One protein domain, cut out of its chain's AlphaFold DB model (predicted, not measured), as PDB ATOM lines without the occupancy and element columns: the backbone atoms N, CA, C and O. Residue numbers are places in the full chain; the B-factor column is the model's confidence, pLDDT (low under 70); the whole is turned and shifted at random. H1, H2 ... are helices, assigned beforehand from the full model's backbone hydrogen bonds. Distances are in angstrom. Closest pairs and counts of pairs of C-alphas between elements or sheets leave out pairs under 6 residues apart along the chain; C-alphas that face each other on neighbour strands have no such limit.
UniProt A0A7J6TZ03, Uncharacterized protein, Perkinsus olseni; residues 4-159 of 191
ATOM      1  N   PHE A   4      35.856  13.324  38.838       77.06
ATOM      2  CA  PHE A   4      36.497  12.035  39.062       77.06
ATOM      3  C   PHE A   4      35.795  10.857  38.366       77.06
ATOM      4  O   PHE A   4      36.470   9.982  37.833       77.06
ATOM      5  N   HIS A   5      34.457  10.836  38.314       78.69
ATOM      6  CA  HIS A   5      33.712   9.803  37.579       78.69
ATOM      7  C   HIS A   5      34.012   9.883  36.081       78.69
ATOM      8  O   HIS A   5      34.297   8.866  35.463       78.69
ATOM      9  N   HIS A   6      34.064  11.098  35.533       80.00
ATOM     10  CA  HIS A   6      34.425  11.317  34.132       80.00
ATOM     11  C   HIS A   6      35.893  10.949  33.846       80.00
ATOM     12  O   HIS A   6      36.211  10.459  32.764       80.00
ATOM     13  N   THR A   7      36.809  11.167  34.795       85.56
ATOM     14  CA  THR A   7      38.204  10.722  34.656       85.56
ATOM     15  C   THR A   7      38.309   9.197  34.688       85.56
ATOM     16  O   THR A   7      39.018   8.629  33.863       85.56
ATOM     17  N   LEU A   8      37.587   8.530  35.599       87.94
ATOM     18  CA  LEU A   8      37.544   7.067  35.693       87.94
ATOM     19  C   LEU A   8      37.043   6.417  34.400       87.94
ATOM     20  O   LEU A   8      37.632   5.435  33.954       87.94
ATOM     21  N   ASP A   9      36.003   6.977  33.780       86.94
ATOM     22  CA  ASP A   9      35.427   6.445  32.540       86.94
ATOM     23  C   ASP A   9      36.435   6.426  31.374       86.94
ATOM     24  O   ASP A   9      36.319   5.601  30.469       86.94
ATOM     25  N   GLY A  10      37.458   7.288  31.410       88.88
ATOM     26  CA  GLY A  10      38.545   7.323  30.429       88.88
ATOM     27  C   GLY A  10      39.749   6.431  30.755       88.88
ATOM     28  O   GLY A  10      40.670   6.335  29.945       88.88
ATOM     29  N   MET A  11      39.798   5.785  31.925       94.06
ATOM     30  CA  MET A  11      40.970   4.998  32.332       94.06
ATOM     31  C   MET A  11      41.013   3.640  31.630       94.06
ATOM     32  O   MET A  11      40.039   2.894  31.668       94.06
ATOM     33  N   VAL A  12      42.152   3.291  31.038       95.44
ATOM     34  CA  VAL A  12      42.471   1.909  30.629       95.44
ATOM     35  C   VAL A  12      42.827   1.057  31.849       95.44
ATOM     36  O   VAL A  12      43.101   1.604  32.923       95.44
ATOM     37  N   ALA A  13      42.872  -0.268  31.688       94.81
ATOM     38  CA  ALA A  13      43.170  -1.202  32.782       94.81
ATOM     39  C   ALA A  13      44.425  -0.818  33.589       94.81
ATOM     40  O   ALA A  13      44.368  -0.736  34.814       94.81
ATOM     41  N   ALA A  14      45.531  -0.477  32.919       94.12
ATOM     42  CA  ALA A  14      46.778  -0.090  33.585       94.12
ATOM     43  C   ALA A  14      46.629   1.162  34.473       94.12
ATOM     44  O   ALA A  14      47.096   1.179  35.615       94.12
ATOM     45  N   HIS A  15      45.946   2.202  33.981       94.88
ATOM     46  CA  HIS A  15      45.669   3.409  34.767       94.88
ATOM     47  C   HIS A  15      44.768   3.096  35.961       94.88
ATOM     48  O   HIS A  15      45.005   3.606  37.056       94.88
ATOM     49  N   LEU A  16      43.775   2.225  35.768       94.56
ATOM     50  CA  LEU A  16      42.874   1.806  36.832       94.56
ATOM     51  C   LEU A  16      43.624   1.044  37.936       94.56
ATOM     52  O   LEU A  16      43.460   1.381  39.109       94.56
ATOM     53  N   THR A  17      44.501   0.096  37.575       94.31
ATOM     54  CA  THR A  17      45.376  -0.625  38.517       94.31
ATOM     55  C   THR A  17      46.256   0.336  39.306       94.31
ATOM     56  O   THR A  17      46.284   0.273  40.536       94.31
ATOM     57  N   MET A  18      46.954   1.255  38.631       93.44
ATOM     58  CA  MET A  18      47.814   2.233  39.307       93.44
ATOM     59  C   MET A  18      47.023   3.124  40.266       93.44
ATOM     60  O   MET A  18      47.486   3.393  41.372       93.44
ATOM     61  N   CYS A  19      45.819   3.539  39.868       92.25
ATOM     62  CA  CYS A  19      44.935   4.371  40.674       92.25
ATOM     63  C   CYS A  19      44.537   3.671  41.987       92.25
ATOM     64  O   CYS A  19      44.763   4.217  43.067       92.25
ATOM     65  N   VAL A  20      44.034   2.429  41.923       91.94
ATOM     66  CA  VAL A  20      43.652   1.677  43.137       91.94
ATOM     67  C   VAL A  20      44.860   1.312  44.000       91.94
ATOM     68  O   VAL A  20      44.789   1.405  45.225       91.94
ATOM     69  N   THR A  21      46.000   1.002  43.374       91.75
ATOM     70  CA  THR A  21      47.263   0.747  44.083       91.75
ATOM     71  C   THR A  21      47.692   1.983  44.873       91.75
ATOM     72  O   THR A  21      48.067   1.885  46.043       91.75
ATOM     73  N   ALA A  22      47.627   3.165  44.250       92.25
ATOM     74  CA  ALA A  22      47.967   4.423  44.899       92.25
ATOM     75  C   ALA A  22      47.037   4.690  46.087       92.25
ATOM     76  O   ALA A  22      47.528   4.953  47.184       92.25
ATOM     77  N   PHE A  23      45.721   4.536  45.909       90.94
ATOM     78  CA  PHE A  23      44.752   4.707  46.994       90.94
ATOM     79  C   PHE A  23      45.017   3.780  48.174       90.94
ATOM     80  O   PHE A  23      45.032   4.250  49.312       90.94
ATOM     81  N   ARG A  24      45.317   2.502  47.923       89.19
ATOM     82  CA  ARG A  24      45.687   1.565  48.988       89.19
ATOM     83  C   ARG A  24      46.951   2.011  49.724       89.19
ATOM     84  O   ARG A  24      46.965   2.004  50.953       89.19
ATOM     85  N   ARG A  25      47.998   2.415  48.994       91.19
ATOM     86  CA  ARG A  25      49.292   2.831  49.570       91.19
ATOM     87  C   ARG A  25      49.193   4.078  50.443       91.19
ATOM     88  O   ARG A  25      49.935   4.186  51.409       91.19
ATOM     89  N   VAL A  26      48.292   5.001  50.110       92.69
ATOM     90  CA  VAL A  26      48.048   6.214  50.909       92.69
ATOM     91  C   VAL A  26      46.839   6.087  51.844       92.69
ATOM     92  O   VAL A  26      46.388   7.086  52.396       92.69
ATOM     93  N   HIS A  27      46.312   4.872  52.037       88.75
ATOM     94  CA  HIS A  27      45.174   4.569  52.915       88.75
ATOM     95  C   HIS A  27      43.912   5.410  52.644       88.75
ATOM     96  O   HIS A  27      43.165   5.762  53.560       88.75
ATOM     97  N   VAL A  28      43.647   5.714  51.373       87.38
ATOM     98  CA  VAL A  28      42.418   6.394  50.951       87.38
ATOM     99  C   VAL A  28      41.275   5.385  50.942       87.38
ATOM    100  O   VAL A  28      41.282   4.447  50.150       87.38
ATOM    101  N   ARG A  29      40.272   5.610  51.798       85.75
ATOM    102  CA  ARG A  29      39.013   4.854  51.774       85.75
ATOM    103  C   ARG A  29      38.110   5.374  50.668       85.75
ATOM    104  O   ARG A  29      37.760   6.558  50.647       85.75
ATOM    105  N   LEU A  30      37.711   4.494  49.761       85.25
ATOM    106  CA  LEU A  30      36.813   4.843  48.674       85.25
ATOM    107  C   LEU A  30      35.381   4.944  49.190       85.25
ATOM    108  O   LEU A  30      34.874   4.078  49.899       85.25
ATOM    109  N   THR A  31      34.681   6.002  48.782       88.00
ATOM    110  CA  THR A  31      33.231   6.051  48.997       88.00
ATOM    111  C   THR A  31      32.552   4.928  48.202       88.00
ATOM    112  O   THR A  31      33.033   4.578  47.118       88.00
ATOM    113  N   PRO A  32      31.393   4.406  48.644       87.62
ATOM    114  CA  PRO A  32      30.683   3.349  47.916       87.62
ATOM    115  C   PRO A  32      30.382   3.703  46.450       87.62
ATOM    116  O   PRO A  32      30.459   2.851  45.567       87.62
ATOM    117  N   SER A  33      30.097   4.979  46.164       88.62
ATOM    118  CA  SER A  33      29.868   5.469  44.796       88.62
ATOM    119  C   SER A  33      31.121   5.363  43.920       88.62
ATOM    120  O   SER A  33      31.030   4.956  42.759       88.62
ATOM    121  N   VAL A  34      32.288   5.700  44.476       88.06
ATOM    122  CA  VAL A  34      33.575   5.604  43.781       88.06
ATOM    123  C   VAL A  34      33.988   4.147  43.605       88.06
ATOM    124  O   VAL A  34      34.333   3.755  42.494       88.06
ATOM    125  N   ALA A  35      33.880   3.325  44.650       88.25
ATOM    126  CA  ALA A  35      34.159   1.896  44.559       88.25
ATOM    127  C   ALA A  35      33.282   1.226  43.485       88.25
ATOM    128  O   ALA A  35      33.780   0.473  42.649       88.25
ATOM    129  N   SER A  36      31.990   1.566  43.430       88.81
ATOM    130  CA  SER A  36      31.079   1.085  42.386       88.81
ATOM    131  C   SER A  36      31.502   1.537  40.980       88.81
ATOM    132  O   SER A  36      31.452   0.741  40.043       88.81
ATOM    133  N   ALA A  37      31.954   2.786  40.813       91.06
ATOM    134  CA  ALA A  37      32.455   3.283  39.530       91.06
ATOM    135  C   ALA A  37      33.735   2.555  39.084       91.06
ATOM    136  O   ALA A  37      33.818   2.135  37.932       91.06
ATOM    137  N   VAL A  38      34.675   2.319  40.005       92.62
ATOM    138  CA  VAL A  38      35.894   1.532  39.753       92.62
ATOM    139  C   VAL A  38      35.548   0.104  39.324       92.62
ATOM    140  O   VAL A  38      36.052  -0.359  38.304       92.62
ATOM    141  N   ASN A  39      34.634  -0.571  40.032       91.56
ATOM    142  CA  ASN A  39      34.173  -1.917  39.667       91.56
ATOM    143  C   ASN A  39      33.535  -1.943  38.270       91.56
ATOM    144  O   ASN A  39      33.857  -2.806  37.456       91.56
ATOM    145  N   ARG A  40      32.645  -0.984  37.964       92.50
ATOM    146  CA  ARG A  40      32.027  -0.881  36.632       92.50
ATOM    147  C   ARG A  40      33.069  -0.680  35.546       92.50
ATOM    148  O   ARG A  40      33.004  -1.363  34.526       92.50
ATOM    149  N   ARG A  41      34.030   0.218  35.770       94.50
ATOM    150  CA  ARG A  41      35.081   0.475  34.793       94.50
ATOM    151  C   ARG A  41      35.948  -0.758  34.575       94.50
ATOM    152  O   ARG A  41      36.144  -1.139  33.428       94.50
ATOM    153  N   ALA A  42      36.371  -1.435  35.642       94.19
ATOM    154  CA  ALA A  42      37.148  -2.673  35.556       94.19
ATOM    155  C   ALA A  42      36.444  -3.748  34.715       94.19
ATOM    156  O   ALA A  42      37.072  -4.400  33.889       94.19
ATOM    157  N   MET A  43      35.122  -3.894  34.856       93.94
ATOM    158  CA  MET A  43      34.345  -4.830  34.036       93.94
ATOM    159  C   MET A  43      34.285  -4.454  32.545       93.94
ATOM    160  O   MET A  43      34.131  -5.351  31.707       93.94
ATOM    161  N   GLN A  44      34.375  -3.160  32.209       95.06
ATOM    162  CA  GLN A  44      34.403  -2.661  30.827       95.06
ATOM    163  C   GLN A  44      35.772  -2.869  30.176       95.06
ATOM    164  O   GLN A  44      35.829  -3.295  29.028       95.06
ATOM    165  N   VAL A  45      36.854  -2.624  30.920       95.62
ATOM    166  CA  VAL A  45      38.241  -2.768  30.437       95.62
ATOM    167  C   VAL A  45      38.844  -4.135  30.760       95.62
ATOM    168  O   VAL A  45      40.054  -4.308  30.696       95.62
ATOM    169  N   MET A  46      38.016  -5.127  31.109       94.06
ATOM    170  CA  MET A  46      38.479  -6.435  31.591       94.06
ATOM    171  C   MET A  46      39.468  -7.104  30.622       94.06
ATOM    172  O   MET A  46      40.466  -7.668  31.048       94.06
ATOM    173  N   ALA A  47      39.208  -6.985  29.318       92.62
ATOM    174  CA  ALA A  47      40.038  -7.574  28.270       92.62
ATOM    175  C   ALA A  47      41.405  -6.891  28.077       92.62
ATOM    176  O   ALA A  47      42.231  -7.400  27.328       92.62
ATOM    177  N   GLU A  48      41.629  -5.735  28.704       94.62
ATOM    178  CA  GLU A  48      42.888  -4.990  28.628       94.62
ATOM    179  C   GLU A  48      43.864  -5.372  29.749       94.62
ATOM    180  O   GLU A  48      45.024  -4.957  29.722       94.62
ATOM    181  N   PHE A  49      43.418  -6.117  30.766       93.88
ATOM    182  CA  PHE A  49      44.303  -6.515  31.853       93.88
ATOM    183  C   PHE A  49      45.287  -7.596  31.400       93.88
ATOM    184  O   PHE A  49      44.898  -8.606  30.823       93.88
ATOM    185  N   SER A  50      46.560  -7.422  31.755       92.00
ATOM    186  CA  SER A  50      47.500  -8.540  31.843       92.00
ATOM    187  C   SER A  50      47.228  -9.371  33.102       92.00
ATOM    188  O   SER A  50      46.580  -8.890  34.033       92.00
ATOM    189  N   ALA A  51      47.767 -10.591  33.171       90.25
ATOM    190  CA  ALA A  51      47.678 -11.451  34.353       90.25
ATOM    191  C   ALA A  51      48.140 -10.721  35.624       90.25
ATOM    192  O   ALA A  51      47.371 -10.533  36.569       90.25
ATOM    193  N   THR A  52      49.362 -10.191  35.597       90.38
ATOM    194  CA  THR A  52      49.913  -9.394  36.699       90.38
ATOM    195  C   THR A  52      49.087  -8.128  36.972       90.38
ATOM    196  O   THR A  52      48.828  -7.789  38.128       90.38
ATOM    197  N   GLY A  53      48.622  -7.429  35.932       92.38
ATOM    198  CA  GLY A  53      47.818  -6.212  36.084       92.38
ATOM    199  C   GLY A  53      46.470  -6.461  36.765       92.38
ATOM    200  O   GLY A  53      46.070  -5.677  37.630       92.38
ATOM    201  N   LEU A  54      45.798  -7.559  36.405       92.81
ATOM    202  CA  LEU A  54      44.555  -8.004  37.032       92.81
ATOM    203  C   LEU A  54      44.799  -8.407  38.483       92.81
ATOM    204  O   LEU A  54      44.025  -8.027  39.360       92.81
ATOM    205  N   ALA A  55      45.892  -9.127  38.741       91.38
ATOM    206  CA  ALA A  55      46.239  -9.559  40.085       91.38
ATOM    207  C   ALA A  55      46.416  -8.365  41.031       91.38
ATOM    208  O   ALA A  55      45.779  -8.273  42.076       91.38
ATOM    209  N   MET A  56      47.221  -7.390  40.615       91.62
ATOM    210  CA  MET A  56      47.472  -6.178  41.394       91.62
ATOM    211  C   MET A  56      46.192  -5.362  41.605       91.62
ATOM    212  O   MET A  56      45.948  -4.868  42.704       91.62
ATOM    213  N   PHE A  57      45.345  -5.259  40.577       93.31
ATOM    214  CA  PHE A  57      44.062  -4.570  40.684       93.31
ATOM    215  C   PHE A  57      43.140  -5.226  41.719       93.31
ATOM    216  O   PHE A  57      42.611  -4.532  42.584       93.31
ATOM    217  N   LEU A  58      42.967  -6.549  41.656       90.19
ATOM    218  CA  LEU A  58      42.087  -7.282  42.569       90.19
ATOM    219  C   LEU A  58      42.605  -7.304  44.005       90.19
ATOM    220  O   LEU A  58      41.806  -7.247  44.937       90.19
ATOM    221  N   ARG A  59      43.928  -7.320  44.190       87.75
ATOM    222  CA  ARG A  59      44.533  -7.150  45.510       87.75
ATOM    223  C   ARG A  59      44.145  -5.816  46.133       87.75
ATOM    224  O   ARG A  59      43.873  -5.749  47.332       87.75
ATOM    225  N   ASP A  60      44.196  -4.753  45.329       89.06
ATOM    226  CA  ASP A  60      44.199  -3.378  45.819       89.06
ATOM    227  C   ASP A  60      42.828  -2.706  45.809       89.06
ATOM    228  O   ASP A  60      42.633  -1.716  46.517       89.06
ATOM    229  N   VAL A  61      41.867  -3.248  45.064       86.56
ATOM    230  CA  VAL A  61      40.496  -2.748  45.071       86.56
ATOM    231  C   VAL A  61      39.817  -3.079  46.410       86.56
ATOM    232  O   VAL A  61      39.688  -4.231  46.807       86.56
ATOM    233  N   GLU A  62      39.388  -2.039  47.130       74.56
ATOM    234  CA  GLU A  62      38.853  -2.150  48.501       74.56
ATOM    235  C   GLU A  62      37.549  -2.961  48.579       74.56
ATOM    236  O   GLU A  62      37.274  -3.621  49.579       74.56
ATOM    237  N   ILE A  63      36.738  -2.916  47.519       76.44
ATOM    238  CA  ILE A  63      35.463  -3.628  47.426       76.44
ATOM    239  C   ILE A  63      35.404  -4.305  46.061       76.44
ATOM    240  O   ILE A  63      35.368  -3.620  45.039       76.44
ATOM    241  N   VAL A  64      35.346  -5.635  46.053       76.94
ATOM    242  CA  VAL A  64      35.109  -6.443  44.851       76.94
ATOM    243  C   VAL A  64      33.622  -6.792  44.808       76.94
ATOM    244  O   VAL A  64      33.108  -7.418  45.733       76.94
ATOM    245  N   SER A  65      32.904  -6.370  43.765       82.50
ATOM    246  CA  SER A  65      31.503  -6.772  43.592       82.50
ATOM    247  C   SER A  65      31.395  -8.210  43.073       82.50
ATOM    248  O   SER A  65      32.242  -8.661  42.306       82.50
ATOM    249  N   GLU A  66      30.312  -8.917  43.405       83.25
ATOM    250  CA  GLU A  66      30.045 -10.261  42.860       83.25
ATOM    251  C   GLU A  66      30.037 -10.267  41.323       83.25
ATOM    252  O   GLU A  66      30.565 -11.175  40.689       83.25
ATOM    253  N   SER A  67      29.505  -9.211  40.699       87.94
ATOM    254  CA  SER A  67      29.527  -9.061  39.241       87.94
ATOM    255  C   SER A  67      30.951  -8.967  38.686       87.94
ATOM    256  O   SER A  67      31.222  -9.519  37.619       87.94
ATOM    257  N   LEU A  68      31.864  -8.300  39.404       88.25
ATOM    258  CA  LEU A  68      33.273  -8.240  39.030       88.25
ATOM    259  C   LEU A  68      33.930  -9.620  39.172       88.25
ATOM    260  O   LEU A  68      34.608 -10.041  38.240       88.25
ATOM    261  N   VAL A  69      33.675 -10.349  40.265       86.81
ATOM    262  CA  VAL A  69      34.160 -11.732  40.465       86.81
ATOM    263  C   VAL A  69      33.713 -12.642  39.317       86.81
ATOM    264  O   VAL A  69      34.541 -13.304  38.693       86.81
ATOM    265  N   SER A  70      32.425 -12.618  38.965       87.25
ATOM    266  CA  SER A  70      31.887 -13.398  37.842       87.25
ATOM    267  C   SER A  70      32.526 -13.007  36.508       87.25
ATOM    268  O   SER A  70      32.849 -13.862  35.684       87.25
ATOM    269  N   ARG A  71      32.750 -11.706  36.286       90.06
ATOM    270  CA  ARG A  71      33.412 -11.200  35.076       90.06
ATOM    271  C   ARG A  71      34.862 -11.664  34.976       90.06
ATOM    272  O   ARG A  71      35.303 -12.000  33.880       90.06
ATOM    273  N   VAL A  72      35.572 -11.695  36.100       90.00
ATOM    274  CA  VAL A  72      36.935 -12.218  36.202       90.00
ATOM    275  C   VAL A  72      36.955 -13.711  35.889       90.00
ATOM    276  O   VAL A  72      37.695 -14.111  34.996       90.00
ATOM    277  N   ALA A  73      36.097 -14.518  36.522       88.88
ATOM    278  CA  ALA A  73      36.021 -15.960  36.271       88.88
ATOM    279  C   ALA A  73      35.787 -16.289  34.784       88.88
ATOM    280  O   ALA A  73      36.433 -17.179  34.239       88.88
ATOM    281  N   MET A  74      34.935 -15.517  34.099       90.50
ATOM    282  CA  MET A  74      34.715 -15.666  32.654       90.50
ATOM    283  C   MET A  74      35.927 -15.272  31.797       90.50
ATOM    284  O   MET A  74      36.079 -15.783  30.690       90.50
ATOM    285  N   HIS A  75      36.757 -14.329  32.252       91.00
ATOM    286  CA  HIS A  75      37.885 -13.820  31.468       91.00
ATOM    287  C   HIS A  75      39.190 -14.589  31.706       91.00
ATOM    288  O   HIS A  75      40.028 -14.662  30.806       91.00
ATOM    289  N   LEU A  76      39.346 -15.189  32.888       90.81
ATOM    290  CA  LEU A  76      40.556 -15.898  33.292       90.81
ATOM    291  C   LEU A  76      41.046 -16.952  32.291       90.81
ATOM    292  O   LEU A  76      42.242 -16.929  32.022       90.81
ATOM    293  N   PRO A  77      40.205 -17.818  31.685       91.88
ATOM    294  CA  PRO A  77      40.704 -18.836  30.760       91.88
ATOM    295  C   PRO A  77      41.513 -18.227  29.610       91.88
ATOM    296  O   PRO A  77      42.648 -18.624  29.378       91.88
ATOM    297  N   ARG A  78      40.979 -17.175  28.979       92.00
ATOM    298  CA  ARG A  78      41.652 -16.469  27.883       92.00
ATOM    299  C   ARG A  78      42.936 -15.775  28.338       92.00
ATOM    300  O   ARG A  78      43.900 -15.703  27.586       92.00
ATOM    301  N   LEU A  79      42.942 -15.236  29.555       91.31
ATOM    302  CA  LEU A  79      44.127 -14.590  30.116       91.31
ATOM    303  C   LEU A  79      45.246 -15.606  30.388       91.31
ATOM    304  O   LEU A  79      46.422 -15.293  30.218       91.31
ATOM    305  N   LEU A  80      44.870 -16.823  30.782       90.94
ATOM    306  CA  LEU A  80      45.781 -17.899  31.152       90.94
ATOM    307  C   LEU A  80      46.356 -18.655  29.944       90.94
ATOM    308  O   LEU A  80      47.441 -19.214  30.062       90.94
ATOM    309  N   GLU A  81      45.712 -18.602  28.770       90.06
ATOM    310  CA  GLU A  81      46.213 -19.206  27.516       90.06
ATOM    311  C   GLU A  81      47.637 -18.760  27.137       90.06
ATOM    312  O   GLU A  81      48.371 -19.505  26.491       90.06
ATOM    313  N   SER A  82      48.033 -17.548  27.535       86.12
ATOM    314  CA  SER A  82      49.363 -16.979  27.262       86.12
ATOM    315  C   SER A  82      50.178 -16.688  28.526       86.12
ATOM    316  O   SER A  82      51.241 -16.074  28.443       86.12
ATOM    317  N   ALA A  83      49.689 -17.114  29.694       89.44
ATOM    318  CA  ALA A  83      50.318 -16.820  30.974       89.44
ATOM    319  C   ALA A  83      51.547 -17.701  31.224       89.44
ATOM    320  O   ALA A  83      51.564 -18.898  30.929       89.44
ATOM    321  N   THR A  84      52.572 -17.107  31.828       92.94
ATOM    322  CA  THR A  84      53.729 -17.841  32.348       92.94
ATOM    323  C   THR A  84      53.435 -18.443  33.727       92.94
ATOM    324  O   THR A  84      52.475 -18.067  34.399       92.94
ATOM    325  N   ALA A  85      54.298 -19.344  34.208       91.75
ATOM    326  CA  ALA A  85      54.219 -19.817  35.593       91.75
ATOM    327  C   ALA A  85      54.306 -18.647  36.596       91.75
ATOM    328  O   ALA A  85      53.600 -18.627  37.599       91.75
ATOM    329  N   GLU A  86      55.120 -17.629  36.318       93.12
ATOM    330  CA  GLU A  86      55.203 -16.447  37.179       93.12
ATOM    331  C   GLU A  86      53.875 -15.679  37.222       93.12
ATOM    332  O   GLU A  86      53.384 -15.364  38.307       93.12
ATOM    333  N   ASP A  87      53.238 -15.478  36.067       93.31
ATOM    334  CA  ASP A  87      51.925 -14.836  35.973       93.31
ATOM    335  C   ASP A  87      50.852 -15.587  36.770       93.31
ATOM    336  O   ASP A  87      50.071 -14.970  37.498       93.31
ATOM    337  N   VAL A  88      50.822 -16.921  36.664       92.81
ATOM    338  CA  VAL A  88      49.876 -17.761  37.414       92.81
ATOM    339  C   VAL A  88      50.133 -17.654  38.915       92.81
ATOM    340  O   VAL A  88      49.189 -17.471  39.683       92.81
ATOM    341  N   ALA A  89      51.395 -17.705  39.349       92.38
ATOM    342  CA  ALA A  89      51.739 -17.574  40.761       92.38
ATOM    343  C   ALA A  89      51.299 -16.215  41.333       92.38
ATOM    344  O   ALA A  89      50.707 -16.164  42.414       92.38
ATOM    345  N   VAL A  90      51.527 -15.125  40.595       91.44
ATOM    346  CA  VAL A  90      51.109 -13.771  40.990       91.44
ATOM    347  C   VAL A  90      49.582 -13.645  41.015       91.44
ATOM    348  O   VAL A  90      49.033 -13.115  41.982       91.44
ATOM    349  N   LEU A  91      48.878 -14.160  40.002       90.81
ATOM    350  CA  LEU A  91      47.410 -14.162  39.952       90.81
ATOM    351  C   LEU A  91      46.787 -14.868  41.153       90.81
ATOM    352  O   LEU A  91      45.844 -14.343  41.748       90.81
ATOM    353  N   VAL A  92      47.317 -16.039  41.505       89.31
ATOM    354  CA  VAL A  92      46.845 -16.832  42.640       89.31
ATOM    355  C   VAL A  92      47.135 -16.095  43.947       89.31
ATOM    356  O   VAL A  92      46.215 -15.825  44.713       89.31
ATOM    357  N   LYS A  93      48.391 -15.711  44.190       86.50
ATOM    358  CA  LYS A  93      48.816 -15.133  45.470       86.50
ATOM    359  C   LYS A  93      48.240 -13.742  45.724       86.50
ATOM    360  O   LYS A  93      47.684 -13.485  46.786       86.50
ATOM    361  N   GLU A  94      48.415 -12.831  44.774       84.75
ATOM    362  CA  GLU A  94      48.133 -11.410  44.989       84.75
ATOM    363  C   GLU A  94      46.680 -11.083  44.637       84.75
ATOM    364  O   GLU A  94      46.001 -10.358  45.364       84.75
ATOM    365  N   GLY A  95      46.184 -11.630  43.529       75.81
ATOM    366  CA  GLY A  95      44.942 -11.172  42.921       75.81
ATOM    367  C   GLY A  95      43.687 -11.851  43.410       75.81
ATOM    368  O   GLY A  95      42.812 -11.247  44.029       75.81
ATOM    369  N   LEU A  96      43.559 -13.112  43.031       73.31
ATOM    370  CA  LEU A  96      42.271 -13.790  42.997       73.31
ATOM    371  C   LEU A  96      41.884 -14.366  44.352       73.31
ATOM    372  O   LEU A  96      40.701 -14.424  44.681       73.31
ATOM    373  N   LEU A  97      42.874 -14.721  45.167       70.25
ATOM    374  CA  LEU A  97      42.639 -15.207  46.520       70.25
ATOM    375  C   LEU A  97      42.349 -14.066  47.500       70.25
ATOM    376  O   LEU A  97      41.526 -14.230  48.394       70.25
ATOM    377  N   THR A  98      42.854 -12.854  47.246       67.44
ATOM    378  CA  THR A  98      42.406 -11.656  47.976       67.44
ATOM    379  C   THR A  98      40.912 -11.393  47.743       67.44
ATOM    380  O   THR A  98      40.168 -11.145  48.697       67.44
ATOM    381  N   ALA A  99      40.443 -11.538  46.497       65.19
ATOM    382  CA  ALA A  99      39.025 -11.436  46.141       65.19
ATOM    383  C   ALA A  99      38.161 -12.564  46.744       65.19
ATOM    384  O   ALA A  99      36.970 -12.364  46.977       65.19
ATOM    385  N   ALA A 100      38.764 -13.710  47.079       65.69
ATOM    386  CA  ALA A 100      38.115 -14.841  47.742       65.69
ATOM    387  C   ALA A 100      37.767 -14.581  49.226       65.69
ATOM    388  O   ALA A 100      37.168 -15.421  49.893       65.69
ATOM    389  N   SER A 101      38.086 -13.390  49.745       66.00
ATOM    390  CA  SER A 101      37.580 -12.900  51.035       66.00
ATOM    391  C   SER A 101      36.072 -12.592  51.012       66.00
ATOM    392  O   SER A 101      35.481 -12.350  52.069       66.00
ATOM    393  N   SER A 102      35.434 -12.590  49.833       65.44
ATOM    394  CA  SER A 102      33.975 -12.535  49.717       65.44
ATOM    395  C   SER A 102      33.331 -13.766  50.362       65.44
ATOM    396  O   SER A 102      33.870 -14.870  50.299       65.44
ATOM    397  N   ARG A 103      32.160 -13.599  50.987       66.50
ATOM    398  CA  ARG A 103      31.388 -14.711  51.560       66.50
ATOM    399  C   ARG A 103      30.057 -14.841  50.814       66.50
ATOM    400  O   ARG A 103      29.258 -13.912  50.924       66.50
ATOM    401  N   PRO A 104      29.793 -15.961  50.112       70.31
ATOM    402  CA  PRO A 104      30.620 -17.172  50.010       70.31
ATOM    403  C   PRO A 104      31.881 -17.002  49.140       70.31
ATOM    404  O   PRO A 104      31.963 -16.112  48.292       70.31
ATOM    405  N   CYS A 105      32.866 -17.871  49.380       72.88
ATOM    406  CA  CYS A 105      34.118 -17.924  48.630       72.88
ATOM    407  C   CYS A 105      33.843 -18.435  47.196       72.88
ATOM    408  O   CYS A 105      33.138 -19.439  47.042       72.88
ATOM    409  N   PRO A 106      34.333 -17.771  46.133       76.38
ATOM    410  CA  PRO A 106      33.950 -18.086  44.760       76.38
ATOM    411  C   PRO A 106      34.730 -19.287  44.203       76.38
ATOM    412  O   PRO A 106      35.740 -19.120  43.523       76.38
ATOM    413  N   LEU A 107      34.213 -20.502  44.423       83.75
ATOM    414  CA  LEU A 107      34.807 -21.762  43.931       83.75
ATOM    415  C   LEU A 107      35.085 -21.764  42.419       83.75
ATOM    416  O   LEU A 107      36.104 -22.291  41.984       83.75
ATOM    417  N   ALA A 108      34.255 -21.078  41.629       83.88
ATOM    418  CA  ALA A 108      34.434 -20.969  40.181       83.88
ATOM    419  C   ALA A 108      35.803 -20.392  39.769       83.88
ATOM    420  O   ALA A 108      36.320 -20.728  38.707       83.88
ATOM    421  N   ILE A 109      36.408 -19.527  40.592       86.31
ATOM    422  CA  ILE A 109      37.757 -19.008  40.326       86.31
ATOM    423  C   ILE A 109      38.802 -20.106  40.536       86.31
ATOM    424  O   ILE A 109      39.718 -20.239  39.722       86.31
ATOM    425  N   LEU A 110      38.664 -20.898  41.602       88.38
ATOM    426  CA  LEU A 110      39.557 -22.020  41.870       88.38
ATOM    427  C   LEU A 110      39.468 -23.068  40.758       88.38
ATOM    428  O   LEU A 110      40.504 -23.507  40.267       88.38
ATOM    429  N   ASP A 111      38.260 -23.399  40.303       88.88
ATOM    430  CA  ASP A 111      38.046 -24.380  39.233       88.88
ATOM    431  C   ASP A 111      38.735 -23.979  37.924       88.88
ATOM    432  O   ASP A 111      39.297 -24.829  37.231       88.88
ATOM    433  N   VAL A 112      38.742 -22.679  37.608       90.38
ATOM    434  CA  VAL A 112      39.428 -22.145  36.426       90.38
ATOM    435  C   VAL A 112      40.948 -22.142  36.599       90.38
ATOM    436  O   VAL A 112      41.662 -22.465  35.654       90.38
ATOM    437  N   LEU A 113      41.465 -21.785  37.780       91.19
ATOM    438  CA  LEU A 113      42.911 -21.707  38.029       91.19
ATOM    439  C   LEU A 113      43.566 -23.080  38.187       91.19
ATOM    440  O   LEU A 113      44.716 -23.257  37.784       91.19
ATOM    441  N   ARG A 114      42.847 -24.048  38.763       93.00
ATOM    442  CA  ARG A 114      43.333 -25.396  39.083       93.00
ATOM    443  C   ARG A 114      44.116 -26.063  37.945       93.00
ATOM    444  O   ARG A 114      45.265 -26.427  38.200       93.00
ATOM    445  N   PRO A 115      43.595 -26.201  36.707       93.81
ATOM    446  CA  PRO A 115      44.339 -26.862  35.634       93.81
ATOM    447  C   PRO A 115      45.675 -26.175  35.319       93.81
ATOM    448  O   PRO A 115      46.657 -26.861  35.059       93.81
ATOM    449  N   TYR A 116      45.748 -24.845  35.416       93.75
ATOM    450  CA  TYR A 116      46.977 -24.090  35.154       93.75
ATOM    451  C   TYR A 116      47.982 -24.201  36.305       93.75
ATOM    452  O   TYR A 116      49.179 -24.340  36.067       93.75
ATOM    453  N   ILE A 117      47.511 -24.205  37.557       94.25
ATOM    454  CA  ILE A 117      48.370 -24.468  38.723       94.25
ATOM    455  C   ILE A 117      48.998 -25.861  38.603       94.25
ATOM    456  O   ILE A 117      50.197 -26.026  38.817       94.25
ATOM    457  N   ILE A 118      48.206 -26.861  38.221       94.50
ATOM    458  CA  ILE A 118      48.685 -28.230  38.025       94.50
ATOM    459  C   ILE A 118      49.678 -28.296  36.860       94.50
ATOM    460  O   ILE A 118      50.767 -28.849  37.013       94.50
ATOM    461  N   GLN A 119      49.342 -27.686  35.724       93.62
ATOM    462  CA  GLN A 119      50.197 -27.648  34.537       93.62
ATOM    463  C   GLN A 119      51.580 -27.050  34.834       93.62
ATOM    464  O   GLN A 119      52.590 -27.574  34.366       93.62
ATOM    465  N   PHE A 120      51.641 -25.972  35.619       94.88
ATOM    466  CA  PHE A 120      52.889 -25.287  35.964       94.88
ATOM    467  C   PHE A 120      53.536 -25.776  37.267       94.88
ATOM    468  O   PHE A 120      54.538 -25.202  37.693       94.88
ATOM    469  N   ALA A 121      53.030 -26.851  37.885       92.94
ATOM    470  CA  ALA A 121      53.481 -27.312  39.199       92.94
ATOM    471  C   ALA A 121      55.004 -27.526  39.291       92.94
ATOM    472  O   ALA A 121      55.615 -27.178  40.303       92.94
ATOM    473  N   GLY A 122      55.619 -28.056  38.227       91.44
ATOM    474  CA  GLY A 122      57.071 -28.261  38.128       91.44
ATOM    475  C   GLY A 122      57.885 -27.001  37.815       91.44
ATOM    476  O   GLY A 122      59.084 -26.972  38.075       91.44
ATOM    477  N   SER A 123      57.247 -25.957  37.286       94.12
ATOM    478  CA  SER A 123      57.893 -24.691  36.913       94.12
ATOM    479  C   SER A 123      57.920 -23.679  38.057       94.12
ATOM    480  O   SER A 123      58.703 -22.732  38.026       94.12
ATOM    481  N   PHE A 124      57.073 -23.856  39.072       93.88
ATOM    482  CA  PHE A 124      57.077 -23.001  40.253       93.88
ATOM    483  C   PHE A 124      58.291 -23.274  41.147       93.88
ATOM    484  O   PHE A 124      58.623 -24.421  41.475       93.88
ATOM    485  N   THR A 125      58.888 -22.196  41.651       92.31
ATOM    486  CA  THR A 125      59.854 -22.264  42.755       92.31
ATOM    487  C   THR A 125      59.201 -22.837  44.017       92.31
ATOM    488  O   THR A 125      57.983 -22.761  44.198       92.31
ATOM    489  N   ASP A 126      60.001 -23.382  44.936       90.38
ATOM    490  CA  ASP A 126      59.471 -23.905  46.203       90.38
ATOM    491  C   ASP A 126      58.747 -22.828  47.025       90.38
ATOM    492  O   ASP A 126      57.744 -23.129  47.677       90.38
ATOM    493  N   ALA A 127      59.221 -21.578  46.952       90.81
ATOM    494  CA  ALA A 127      58.581 -20.425  47.578       90.81
ATOM    495  C   ALA A 127      57.200 -20.146  46.968       90.81
ATOM    496  O   ALA A 127      56.224 -20.023  47.702       90.81
ATOM    497  N   GLN A 128      57.087 -20.138  45.634       92.62
ATOM    498  CA  GLN A 128      55.800 -19.964  44.951       92.62
ATOM    499  C   GLN A 128      54.827 -21.102  45.273       92.62
ATOM    500  O   GLN A 128      53.658 -20.841  45.542       92.62
ATOM    501  N   ARG A 129      55.295 -22.358  45.306       93.19
ATOM    502  CA  ARG A 129      54.448 -23.504  45.681       93.19
ATOM    503  C   ARG A 129      53.920 -23.377  47.106       93.19
ATOM    504  O   ARG A 129      52.740 -23.625  47.343       93.19
ATOM    505  N   LEU A 130      54.776 -22.977  48.047       91.06
ATOM    506  CA  LEU A 130      54.375 -22.763  49.435       91.06
ATOM    507  C   LEU A 130      53.363 -21.616  49.563       91.06
ATOM    508  O   LEU A 130      52.348 -21.779  50.235       91.06
ATOM    509  N   ASP A 131      53.608 -20.491  48.890       90.00
ATOM    510  CA  ASP A 131      52.703 -19.340  48.894       90.00
ATOM    511  C   ASP A 131      51.328 -19.700  48.318       90.00
ATOM    512  O   ASP A 131      50.306 -19.406  48.938       90.00
ATOM    513  N   ILE A 132      51.292 -20.403  47.181       91.75
ATOM    514  CA  ILE A 132      50.051 -20.883  46.560       91.75
ATOM    515  C   ILE A 132      49.280 -21.788  47.531       91.75
ATOM    516  O   ILE A 132      48.092 -21.559  47.755       91.75
ATOM    517  N   LEU A 133      49.934 -22.779  48.150       91.38
ATOM    518  CA  LEU A 133      49.268 -23.686  49.096       91.38
ATOM    519  C   LEU A 133      48.735 -22.961  50.328       91.38
ATOM    520  O   LEU A 133      47.614 -23.238  50.759       91.38
ATOM    521  N   ASN A 134      49.513 -22.031  50.882       89.50
ATOM    522  CA  ASN A 134      49.095 -21.241  52.035       89.50
ATOM    523  C   ASN A 134      47.850 -20.418  51.703       89.50
ATOM    524  O   ASN A 134      46.881 -20.445  52.463       89.50
ATOM    525  N   CYS A 135      47.840 -19.733  50.557       88.00
ATOM    526  CA  CYS A 135      46.683 -18.952  50.141       88.00
ATOM    527  C   CYS A 135      45.461 -19.850  49.872       88.00
ATOM    528  O   CYS A 135      44.370 -19.555  50.357       88.00
ATOM    529  N   LEU A 136      45.619 -20.976  49.167       89.44
ATOM    530  CA  LEU A 136      44.513 -21.900  48.889       89.44
ATOM    531  C   LEU A 136      43.911 -22.488  50.171       89.44
ATOM    532  O   LEU A 136      42.697 -22.444  50.360       89.44
ATOM    533  N   THR A 137      44.757 -22.964  51.085       88.94
ATOM    534  CA  THR A 137      44.317 -23.536  52.367       88.94
ATOM    535  C   THR A 137      43.639 -22.482  53.241       88.94
ATOM    536  O   THR A 137      42.659 -22.778  53.919       88.94
ATOM    537  N   HIS A 138      44.119 -21.234  53.213       86.69
ATOM    538  CA  HIS A 138      43.522 -20.143  53.982       86.69
ATOM    539  C   HIS A 138      42.113 -19.773  53.493       86.69
ATOM    540  O   HIS A 138      41.225 -19.554  54.315       86.69
ATOM    541  N   HIS A 139      41.904 -19.709  52.173       84.75
ATOM    542  CA  HIS A 139      40.651 -19.214  51.589       84.75
ATOM    543  C   HIS A 139      39.618 -20.306  51.279       84.75
ATOM    544  O   HIS A 139      38.419 -20.040  51.352       84.75
ATOM    545  N   TYR A 140      40.063 -21.519  50.953       85.38
ATOM    546  CA  TYR A 140      39.195 -22.638  50.574       85.38
ATOM    547  C   TYR A 140      39.260 -23.808  51.565       85.38
ATOM    548  O   TYR A 140      38.403 -24.679  51.551       85.38
ATOM    549  N   GLY A 141      40.223 -23.844  52.487       86.88
ATOM    550  CA  GLY A 141      40.291 -24.914  53.483       86.88
ATOM    551  C   GLY A 141      40.616 -26.273  52.857       86.88
ATOM    552  O   GLY A 141      41.698 -26.449  52.306       86.88
ATOM    553  N   ARG A 142      39.698 -27.240  52.998       87.69
ATOM    554  CA  ARG A 142      39.864 -28.648  52.578       87.69
ATOM    555  C   ARG A 142      39.014 -29.016  51.357       87.69
ATOM    556  O   ARG A 142      38.508 -30.129  51.272       87.69
ATOM    557  N   GLU A 143      38.800 -28.070  50.450       89.19
ATOM    558  CA  GLU A 143      38.168 -28.375  49.163       89.19
ATOM    559  C   GLU A 143      39.002 -29.406  48.386       89.19
ATOM    560  O   GLU A 143      40.235 -29.352  48.406       89.19
ATOM    561  N   GLU A 144      38.337 -30.305  47.657       90.75
ATOM    562  CA  GLU A 144      38.970 -31.386  46.879       90.75
ATOM    563  C   GLU A 144      40.057 -30.850  45.931       90.75
ATOM    564  O   GLU A 144      41.173 -31.367  45.875       90.75
ATOM    565  N   SER A 145      39.768 -29.728  45.268       90.50
ATOM    566  CA  SER A 145      40.702 -29.012  44.395       90.50
ATOM    567  C   SER A 145      41.992 -28.575  45.109       90.50
ATOM    568  O   SER A 145      43.057 -28.544  44.494       90.50
ATOM    569  N   VAL A 146      41.926 -28.228  46.401       91.81
ATOM    570  CA  VAL A 146      43.108 -27.855  47.201       91.81
ATOM    571  C   VAL A 146      43.919 -29.094  47.570       91.81
ATOM    572  O   VAL A 146      45.150 -29.061  47.505       91.81
ATOM    573  N   GLU A 147      43.250 -30.191  47.925       93.38
ATOM    574  CA  GLU A 147      43.908 -31.462  48.247       93.38
ATOM    575  C   GLU A 147      44.638 -32.047  47.029       93.38
ATOM    576  O   GLU A 147      45.785 -32.482  47.154       93.38
ATOM    577  N   GLU A 148      44.037 -31.968  45.839       94.31
ATOM    578  CA  GLU A 148      44.671 -32.374  44.581       94.31
ATOM    579  C   GLU A 148      45.946 -31.562  44.299       94.31
ATOM    580  O   GLU A 148      47.017 -32.136  44.073       94.31
ATOM    581  N   ILE A 149      45.864 -30.226  44.371       93.62
ATOM    582  CA  ILE A 149      47.021 -29.337  44.167       93.62
ATOM    583  C   ILE A 149      48.126 -29.647  45.189       93.62
ATOM    584  O   ILE A 149      49.302 -29.722  44.830       93.62
ATOM    585  N   SER A 150      47.758 -29.873  46.453       93.38
ATOM    586  CA  SER A 150      48.689 -30.256  47.521       93.38
ATOM    587  C   SER A 150      49.397 -31.585  47.234       93.38
ATOM    588  O   SER A 150      50.624 -31.685  47.371       93.38
ATOM    589  N   GLY A 151      48.652 -32.592  46.768       93.50
ATOM    590  CA  GLY A 151      49.204 -33.883  46.357       93.50
ATOM    591  C   GLY A 151      50.217 -33.745  45.218       93.50
ATOM    592  O   GLY A 151      51.308 -34.316  45.280       93.50
ATOM    593  N   ILE A 152      49.905 -32.918  44.220       94.38
ATOM    594  CA  ILE A 152      50.781 -32.672  43.067       94.38
ATOM    595  C   ILE A 152      52.041 -31.902  43.474       94.38
ATOM    596  O   ILE A 152      53.149 -32.283  43.107       94.38
ATOM    597  N   PHE A 153      51.931 -30.847  44.281       93.81
ATOM    598  CA  PHE A 153      53.123 -30.122  44.742       93.81
ATOM    599  C   PHE A 153      54.045 -31.001  45.592       93.81
ATOM    600  O   PHE A 153      55.270 -30.850  45.537       93.81
ATOM    601  N   SER A 154      53.469 -31.944  46.341       88.81
ATOM    602  CA  SER A 154      54.221 -32.934  47.109       88.81
ATOM    603  C   SER A 154      54.947 -33.930  46.202       88.81
ATOM    604  O   SER A 154      56.107 -34.247  46.468       88.81
ATOM    605  N   SER A 155      54.324 -34.386  45.108       88.88
ATOM    606  CA  SER A 155      54.965 -35.302  44.154       88.88
ATOM    607  C   SER A 155      56.074 -34.626  43.343       88.88
ATOM    608  O   SER A 155      57.121 -35.233  43.126       88.88
ATOM    609  N   VAL A 156      55.924 -33.340  43.004       84.94
ATOM    610  CA  VAL A 156      56.979 -32.549  42.344       84.94
ATOM    611  C   VAL A 156      58.241 -32.452  43.211       84.94
ATOM    612  O   VAL A 156      59.347 -32.551  42.687       84.94
ATOM    613  N   ARG A 157      58.108 -32.329  44.542       65.44
ATOM    614  CA  ARG A 157      59.267 -32.315  45.461       65.44
ATOM    615  C   ARG A 157      60.038 -33.639  45.510       65.44
ATOM    616  O   ARG A 157      61.187 -33.640  45.938       65.44
ATOM    617  N   HIS A 158      59.431 -34.743  45.076       53.28
ATOM    618  CA  HIS A 158      60.085 -36.051  45.013       53.28
ATOM    619  C   HIS A 158      60.805 -36.295  43.679       53.28
ATOM    620  O   HIS A 158      61.446 -37.335  43.522       53.28
ATOM    621  N   TRP A 159      60.760 -35.351  42.731       40.38
ATOM    622  CA  TRP A 159      61.518 -35.467  41.490       40.38
ATOM    623  C   TRP A 159      62.912 -34.842  41.637       40.38
ATOM    624  O   TRP A 159      63.088 -33.627  41.612       40.38
TER     625      TRP A 159
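AT A GLANCE: This is residues 4 to 159 of the 191 residues of an uncharacterized protein of Perkinsus olseni (UniProt A0A7J6TZ03). Look for a chain wound in stacked turns, with two rows of helices packed on each other: H2, H4, H6, H8 in one row and H3, H5, H7, H9 in the other. The short H1 packs on H3 at one end. The 156 printed residues hold nine named helices, H1 to H9 in order, and no named strand: all helix. The whole is compact by its radius of gyration of the C-alphas, 15.9 A, yet elongated, spanning 54 by 30 by 28 A.

IN THESE COORDINATES: Find C-alpha 4 at (36.497, 12.035, 39.062), where H1, residues 4 to 9, begins. Then come H2, 13 to 25; H3, 32 to 44; H4, 51 to 60; H5, 66 to 80, 21.0 A long; H6, 85 to 99, 20.3 A; H7, 107 to 119; H8, 126 to 140, 20.8 A; and H9, 144 to 156, ending at C-alpha 156 (56.979, -32.549, 42.344).

HOW THE PARTS SIT: H2 to H9 make an up-and-down bundle, each running against the one before. H1 touches H3, closest C-alphas Asp 9 and Arg 41, 6.4 A. H4 touches H6 at a shallow tilt of 25 degrees, the same way, closest C-alphas Ala 55 and Gly 95, 3.5 A. H5 touches H7 at a shallow tilt of 17 degrees, the same way, closest C-alphas Ala 73 and Ile 109, 5.4 A. H8 and H9, a helical hairpin, touch and run opposite ways at a shallow tilt of 14 degrees, closest C-alphas Leu 136 and Val 146, 6.3 A. H2 and H9 are apart. Every O i to N i+4 pair is within hydrogen-bond range in H1, H2, H3, H4, H8 and H9; H5 has 9 of 11, H6 8 of 11, H7 7 of 9.

THE WHOLE: The C-alphas farthest apart, His 6 and His 158, are 55.0 A apart. The printed part has no cut and no long link. Confidence is under 70 at residues 98 to 103 and 157 to 159.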